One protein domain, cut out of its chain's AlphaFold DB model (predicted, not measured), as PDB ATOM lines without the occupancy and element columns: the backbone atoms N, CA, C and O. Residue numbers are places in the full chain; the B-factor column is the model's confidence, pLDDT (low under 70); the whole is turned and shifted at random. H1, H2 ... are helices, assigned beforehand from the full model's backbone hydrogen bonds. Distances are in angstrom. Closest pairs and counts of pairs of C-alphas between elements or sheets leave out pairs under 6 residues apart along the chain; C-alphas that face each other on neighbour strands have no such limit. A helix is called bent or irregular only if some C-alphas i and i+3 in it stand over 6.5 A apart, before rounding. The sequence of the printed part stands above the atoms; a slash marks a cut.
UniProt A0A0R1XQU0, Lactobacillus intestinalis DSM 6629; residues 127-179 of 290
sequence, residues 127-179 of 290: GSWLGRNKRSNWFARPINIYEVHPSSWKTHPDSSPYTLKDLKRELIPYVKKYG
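This is residues 127 to 179 of the 290 residues of a protein of Lactobacillus intestinalis DSM 6629 (UniProt A0A0R1XQU0). A short helix, H1, sticks out at one end; from it a long unnamed link runs to the far end near Asp 158 and folds back into the longer H2. The printed part has 53 residues with two named helices, H1 then H2, and no named strand; its class is all helix, though only 22 residues are in named elements. It is only just loose, close to extended, with a radius of gyration of the C-alphas of 14.8 A and spans of 45 by 22 by 17 A.

Find C-alpha 127 at (250.386, 249.187, 318.206); from there H1, residues 127 to 134, runs 10.8 A. Go on to C-alpha 164 at (239.922, 250.609, 336.304), where H2, residues 164 to 177, begins; it runs 19.1 A to C-alpha 177 at (228.617, 243.671, 322.615).

H1 and H2 are apart. In H1 every O i to N i+4 pair is within hydrogen-bond range, in H2 8 of 10. H2 is neither bent nor irregular, but only just: C-alphas 169 and 172 are 6.4 A apart.

The C-alphas of Arg 135 and Asp 158, 45.0 A apart, are the two farthest apart. Residues 127 to 142 stand free. The link from H1 to H2, residues 135 to 163, is long. The printed part has no cut. Look for pLDDT under 70 at residues 133, 136 to 148, 151 and 179.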
ATOM      1  N   GLY A 127     249.661 248.777 319.414       87.00
ATOM      2  CA  GLY A 127     250.386 249.187 318.206       87.00
ATOM      3  C   GLY A 127     249.591 248.969 316.913       87.00
ATOM      4  O   GLY A 127     249.551 249.850 316.054       87.00
ATOM      5  N   SER A 128     248.882 247.841 316.791       88.38
ATOM      6  CA  SER A 128     248.020 247.565 315.631       88.38
ATOM      7  C   SER A 128     246.842 248.540 315.526       88.38
ATOM      8  O   SER A 128     246.450 248.913 314.421       88.38
ATOM      9  N   TRP A 129     246.294 248.976 316.665       81.31
ATOM     10  CA  TRP A 129     245.228 249.977 316.723       81.31
ATOM     11  C   TRP A 129     245.746 251.348 316.281       81.31
ATOM     12  O   TRP A 129     245.193 251.940 315.358       81.31
ATOM     13  N   LEU A 130     246.872 251.804 316.838       80.88
ATOM     14  CA  LEU A 130     247.518 253.060 316.436       80.88
ATOM     15  C   LEU A 130     247.881 253.075 314.944       80.88
ATOM     16  O   LEU A 130     247.649 254.071 314.256       80.88
ATOM     17  N   GLY A 131     248.418 251.965 314.427       81.25
ATOM     18  CA  GLY A 131     248.765 251.820 313.014       81.25
ATOM     19  C   GLY A 131     247.550 251.920 312.088       81.25
ATOM     20  O   GLY A 131     247.610 252.611 311.072       81.25
ATOM     21  N   ARG A 132     246.431 251.284 312.458       79.06
ATOM     22  CA  ARG A 132     245.163 251.379 311.719       79.06
ATOM     23  C   ARG A 132     244.579 252.788 311.781       79.06
ATOM     24  O   ARG A 132     244.155 253.308 310.751       79.06
ATOM     25  N   ASN A 133     244.597 253.414 312.954       69.44
ATOM     26  CA  ASN A 133     244.035 254.745 313.167       69.44
ATOM     27  C   ASN A 133     244.730 255.812 312.323       69.44
ATOM     28  O   ASN A 133     244.051 256.638 311.729       69.44
ATOM     29  N   LYS A 134     246.062 255.759 312.195       76.19
ATOM     30  CA  LYS A 134     246.826 256.687 311.339       76.19
ATOM     31  C   LYS A 134     246.420 256.642 309.864       76.19
ATOM     32  O   LYS A 134     246.640 257.610 309.149       76.19
ATOM     33  N   ARG A 135     245.881 255.510 309.405       73.25
ATOM     34  CA  ARG A 135     245.493 255.268 308.006       73.25
ATOM     35  C   ARG A 135     243.986 255.378 307.779       73.25
ATOM     36  O   ARG A 135     243.530 255.184 306.658       73.25
ATOM     37  N   SER A 136     243.209 255.619 308.833       64.44
ATOM     38  CA  SER A 136     241.749 255.632 308.768       64.44
ATOM     39  C   SER A 136     241.234 257.066 308.729       64.44
ATOM     40  O   SER A 136     241.621 257.881 309.562       64.44
ATOM     41  N   ASN A 137     240.320 257.363 307.802       67.94
ATOM     42  CA  ASN A 137     239.545 258.599 307.850       67.94
ATOM     43  C   ASN A 137     238.357 258.405 308.802       67.94
ATOM     44  O   ASN A 137     237.381 257.743 308.453       67.94
ATOM     45  N   TRP A 138     238.454 258.954 310.011       58.09
ATOM     46  CA  TRP A 138     237.405 258.849 311.030       58.09
ATOM     47  C   TRP A 138     236.089 259.503 310.614       58.09
ATOM     48  O   TRP A 138     235.033 258.965 310.927       58.09
ATOM     49  N   PHE A 139     236.152 260.595 309.851       56.16
ATOM     50  CA  PHE A 139     234.974 261.330 309.384       56.16
ATOM     51  C   PHE A 139     234.168 260.572 308.323       56.16
ATOM     52  O   PHE A 139     233.013 260.894 308.078       56.16
ATOM     53  N   ALA A 140     234.759 259.547 307.707       64.12
ATOM     54  CA  ALA A 140     234.110 258.717 306.697       64.12
ATOM     55  C   ALA A 140     233.570 257.391 307.266       64.12
ATOM     56  O   ALA A 140     233.316 256.452 306.512       64.12
ATOM     57  N   ARG A 141     233.457 257.259 308.596       56.12
ATOM     58  CA  ARG A 141     233.048 256.015 309.264       56.12
ATOM     59  C   ARG A 141     231.854 256.259 310.186       56.12
ATOM     60  O   ARG A 141     231.773 257.323 310.789       56.12
ATOM     61  N   PRO A 142     230.962 255.268 310.359       56.97
ATOM     62  CA  PRO A 142     229.920 255.350 311.372       56.97
ATOM     63  C   PRO A 142     230.555 255.403 312.765       56.97
ATOM     64  O   PRO A 142     231.432 254.596 313.093       56.97
ATOM     65  N   ILE A 143     230.112 256.366 313.571       63.78
ATOM     66  CA  ILE A 143     230.552 256.569 314.949       63.78
ATOM     67  C   ILE A 143     229.334 256.384 315.854       63.78
ATOM     68  O   ILE A 143     228.401 257.178 315.811       63.78
ATOM     69  N   ASN A 144     229.354 255.341 316.681       57.00
ATOM     70  CA  ASN A 144     228.387 255.126 317.750       57.00
ATOM     71  C   ASN A 144     229.094 255.299 319.101       57.00
ATOM     72  O   ASN A 144     230.176 254.756 319.301       57.00
ATOM     73  N   ILE A 145     228.548 256.073 320.033       64.81
ATOM     74  CA  ILE A 145     229.266 256.487 321.250       64.81
ATOM     75  C   ILE A 145     228.474 256.069 322.476       64.81
ATOM     76  O   ILE A 145     227.276 256.325 322.554       64.81
ATOM     77  N   TYR A 146     229.156 255.454 323.442       65.06
ATOM     78  CA  TYR A 146     228.584 255.142 324.745       65.06
ATOM     79  C   TYR A 146     229.072 256.158 325.770       65.06
ATOM     80  O   TYR A 146     230.248 256.179 326.135       65.06
ATOM     81  N   GLU A 147     228.179 257.029 326.224       65.50
ATOM     82  CA  GLU A 147     228.482 257.933 327.325       65.50
ATOM     83  C   GLU A 147     228.572 257.142 328.636       65.50
ATOM     84  O   GLU A 147     227.694 256.344 328.960       65.50
ATOM     85  N   VAL A 148     229.652 257.348 329.392       65.25
ATOM     86  CA  VAL A 148     229.858 256.649 330.658       65.25
ATOM     87  C   VAL A 148     230.552 257.545 331.670       65.25
ATOM     88  O   VAL A 148     231.594 258.133 331.389       65.25
ATOM     89  N   HIS A 149     230.002 257.588 332.881       70.94
ATOM     90  CA  HIS A 149     230.684 258.117 334.052       70.94
ATOM     91  C   HIS A 149     231.320 256.943 334.826       70.94
ATOM     92  O   HIS A 149     230.595 256.154 335.441       70.94
ATOM     93  N   PRO A 150     232.657 256.763 334.789       70.50
ATOM     94  CA  PRO A 150     233.305 255.529 335.241       70.50
ATOM     95  C   PRO A 150     233.004 255.131 336.690       70.50
ATOM     96  O   PRO A 150     232.854 253.948 336.979       70.50
ATOM     97  N   SER A 151     232.899 256.105 337.597       66.81
ATOM     98  CA  SER A 151     232.712 255.853 339.032       66.81
ATOM     99  C   SER A 151     231.268 255.566 339.441       66.81
ATOM    100  O   SER A 151     231.046 255.126 340.563       66.81
ATOM    101  N   SER A 152     230.296 255.782 338.551       72.00
ATOM    102  CA  SER A 152     228.875 255.497 338.806       72.00
ATOM    103  C   SER A 152     228.260 254.526 337.802       72.00
ATOM    104  O   SER A 152     227.078 254.220 337.906       72.00
ATOM    105  N   TRP A 153     229.038 254.034 336.834       77.94
ATOM    106  CA  TRP A 153     228.560 253.065 335.848       77.94
ATOM    107  C   TRP A 153     228.122 251.754 336.504       77.94
ATOM    108  O   TRP A 153     227.092 251.184 336.150       77.94
ATOM    109  N   LYS A 154     228.909 251.283 337.477       80.00
ATOM    110  CA  LYS A 154     228.591 250.132 338.317       80.00
ATOM    111  C   LYS A 154     229.397 250.211 339.612       80.00
ATOM    112  O   LYS A 154     230.527 250.702 339.613       80.00
ATOM    113  N   THR A 155     228.812 249.726 340.697       86.81
ATOM    114  CA  THR A 155     229.436 249.635 342.021       86.81
ATOM    115  C   THR A 155     229.519 248.182 342.469       86.81
ATOM    116  O   THR A 155     228.837 247.293 341.944       86.81
ATOM    117  N   HIS A 156     230.424 247.914 343.404       87.81
ATOM    118  CA  HIS A 156     230.500 246.622 344.075       87.81
ATOM    119  C   HIS A 156     229.306 246.454 345.036       87.81
ATOM    120  O   HIS A 156     228.640 247.438 345.359       87.81
ATOM    121  N   PRO A 157     229.008 245.226 345.508       91.94
ATOM    122  CA  PRO A 157     227.924 244.998 346.471       91.94
ATOM    123  C   PRO A 157     228.058 245.807 347.770       91.94
ATOM    124  O   PRO A 157     227.060 246.125 348.404       91.94
ATOM    125  N   ASP A 158     229.285 246.175 348.144       90.00
ATOM    126  CA  ASP A 158     229.608 247.038 349.286       90.00
ATOM    127  C   ASP A 158     229.481 248.545 348.975       90.00
ATOM    128  O   ASP A 158     229.880 249.385 349.776       90.00
ATOM    129  N   SER A 159     228.920 248.900 347.814       84.25
ATOM    130  CA  SER A 159     228.790 250.269 347.292       84.25
ATOM    131  C   SER A 159     230.106 250.975 346.954       84.25
ATOM    132  O   SER A 159     230.083 252.149 346.579       84.25
ATOM    133  N   SER A 160     231.251 250.287 347.009       79.31
ATOM    134  CA  SER A 160     232.513 250.873 346.563       79.31
ATOM    135  C   SER A 160     232.531 251.066 345.031       79.31
ATOM    136  O   SER A 160     231.959 250.253 344.286       79.31
ATOM    137  N   PRO A 161     233.154 252.147 344.517       79.00
ATOM    138  CA  PRO A 161     233.262 252.372 343.078       79.00
ATOM    139  C   PRO A 161     234.124 251.307 342.398       79.00
ATOM    140  O   PRO A 161     235.146 250.884 342.937       79.00
ATOM    141  N   TYR A 162     233.769 250.936 341.167       81.81
ATOM    142  CA  TYR A 162     234.592 250.035 340.362       81.81
ATOM    143  C   TYR A 162     235.974 250.621 340.077       81.81
ATOM    144  O   TYR A 162     236.120 251.785 339.692       81.81
ATOM    145  N   THR A 163     237.004 249.782 340.182       82.88
ATOM    146  CA  THR A 163     238.355 250.174 339.781       82.88
ATOM    147  C   THR A 163     238.505 250.144 338.258       82.88
ATOM    148  O   THR A 163     237.732 249.510 337.536       82.88
ATOM    149  N   LEU A 164     239.584 250.735 337.731       80.69
ATOM    150  CA  LEU A 164     239.922 250.609 336.304       80.69
ATOM    151  C   LEU A 164     240.078 249.146 335.845       80.69
ATOM    152  O   LEU A 164     239.855 248.846 334.672       80.69
ATOM    153  N   LYS A 165     240.461 248.222 336.741       87.56
ATOM    154  CA  LYS A 165     240.546 246.788 336.413       87.56
ATOM    155  C   LYS A 165     239.157 246.175 336.251       87.56
ATOM    156  O   LYS A 165     238.967 245.370 335.340       87.56
ATOM    157  N   ASP A 166     238.208 246.575 337.089       89.19
ATOM    158  CA  ASP A 166     236.823 246.110 337.020       89.19
ATOM    159  C   ASP A 166     236.137 246.661 335.773       89.19
ATOM    160  O   ASP A 166     235.581 245.895 334.992       89.19
ATOM    161  N   LEU A 167     236.304 247.958 335.491       82.44
ATOM    162  CA  LEU A 167     235.825 248.572 334.250       82.44
ATOM    163  C   LEU A 167     236.430 247.895 333.016       82.44
ATOM    164  O   LEU A 167     235.716 247.571 332.073       82.44
ATOM    165  N   LYS A 168     237.733 247.588 333.012       87.00
ATOM    166  CA  LYS A 168     238.343 246.830 331.909       87.00
ATOM    167  C   LYS A 168     237.646 245.480 331.687       87.00
ATOM    168  O   LYS A 168     237.479 245.072 330.539       87.00
ATOM    169  N   ARG A 169     237.293 244.774 332.765       91.38
ATOM    170  CA  ARG A 169     236.664 243.447 332.710       91.38
ATOM    171  C   ARG A 169     235.200 243.515 332.279       91.38
ATOM    172  O   ARG A 169     234.763 242.635 331.556       91.38
ATOM    173  N   GLU A 170     234.474 244.545 332.695       87.06
ATOM    174  CA  GLU A 170     233.014 244.611 332.569       87.06
ATOM    175  C   GLU A 170     232.564 245.583 331.465       87.06
ATOM    176  O   GLU A 170     231.775 245.222 330.592       87.06
ATOM    177  N   LEU A 171     233.103 246.807 331.453       84.06
ATOM    178  CA  LEU A 171     232.702 247.868 330.524       84.06
ATOM    179  C   LEU A 171     233.178 247.580 329.099       84.06
ATOM    180  O   LEU A 171     232.427 247.782 328.151       84.06
ATOM    181  N   ILE A 172     234.403 247.074 328.913       85.31
ATOM    182  CA  ILE A 172     234.921 246.816 327.558       85.31
ATOM    183  C   ILE A 172     234.088 245.746 326.829       85.31
ATOM    184  O   ILE A 172     233.701 245.998 325.684       85.31
ATOM    185  N   PRO A 173     233.774 244.574 327.422       88.25
ATOM    186  CA  PRO A 173     232.880 243.611 326.779       88.25
ATOM    187  C   PRO A 173     231.478 244.166 326.534       88.25
ATOM    188  O   PRO A 173     230.918 243.904 325.473       88.25
ATOM    189  N   TYR A 174     230.940 244.965 327.462       83.62
ATOM    190  CA  TYR A 174     229.643 245.623 327.297       83.62
ATOM    191  C   TYR A 174     229.626 246.533 326.060       83.62
ATOM    192  O   TYR A 174     228.803 246.356 325.165       83.62
ATOM    193  N   VAL A 175     230.593 247.449 325.958       80.44
ATOM    194  CA  VAL A 175     230.724 248.399 324.840       80.44
ATOM    195  C   VAL A 175     230.894 247.658 323.508       80.44
ATOM    196  O   VAL A 175     230.265 248.015 322.513       80.44
ATOM    197  N   LYS A 176     231.684 246.577 323.495       78.62
ATOM    198  CA  LYS A 176     231.866 245.728 322.308       78.62
ATOM    199  C   LYS A 176     230.597 244.985 321.902       78.62
ATOM    200  O   LYS A 176     230.309 244.922 320.712       78.62
ATOM    201  N   LYS A 177     229.855 244.426 322.865       80.38
ATOM    202  CA  LYS A 177     228.617 243.671 322.615       80.38
ATOM    203  C   LYS A 177     227.586 244.518 321.871       80.38
ATOM    204  O   LYS A 177     226.919 244.006 320.982       80.38
ATOM    205  N   TYR A 178     227.484 245.797 322.220       73.69
ATOM    206  CA  TYR A 178     226.501 246.719 321.645       73.69
ATOM    207  C   TYR A 178     227.061 247.600 320.515       73.69
ATOM    208  O   TYR A 178     226.377 248.502 320.041       73.69
ATOM    209  N   GLY A 179     228.283 247.327 320.042       66.12
ATOM    210  CA  GLY A 179     228.820 247.931 318.819       66.12
ATOM    211  C   GLY A 179     229.207 249.408 318.932       66.12
ATOM    212  O   GLY A 179     229.211 250.108 317.923       66.12
TER     213      GLY A 179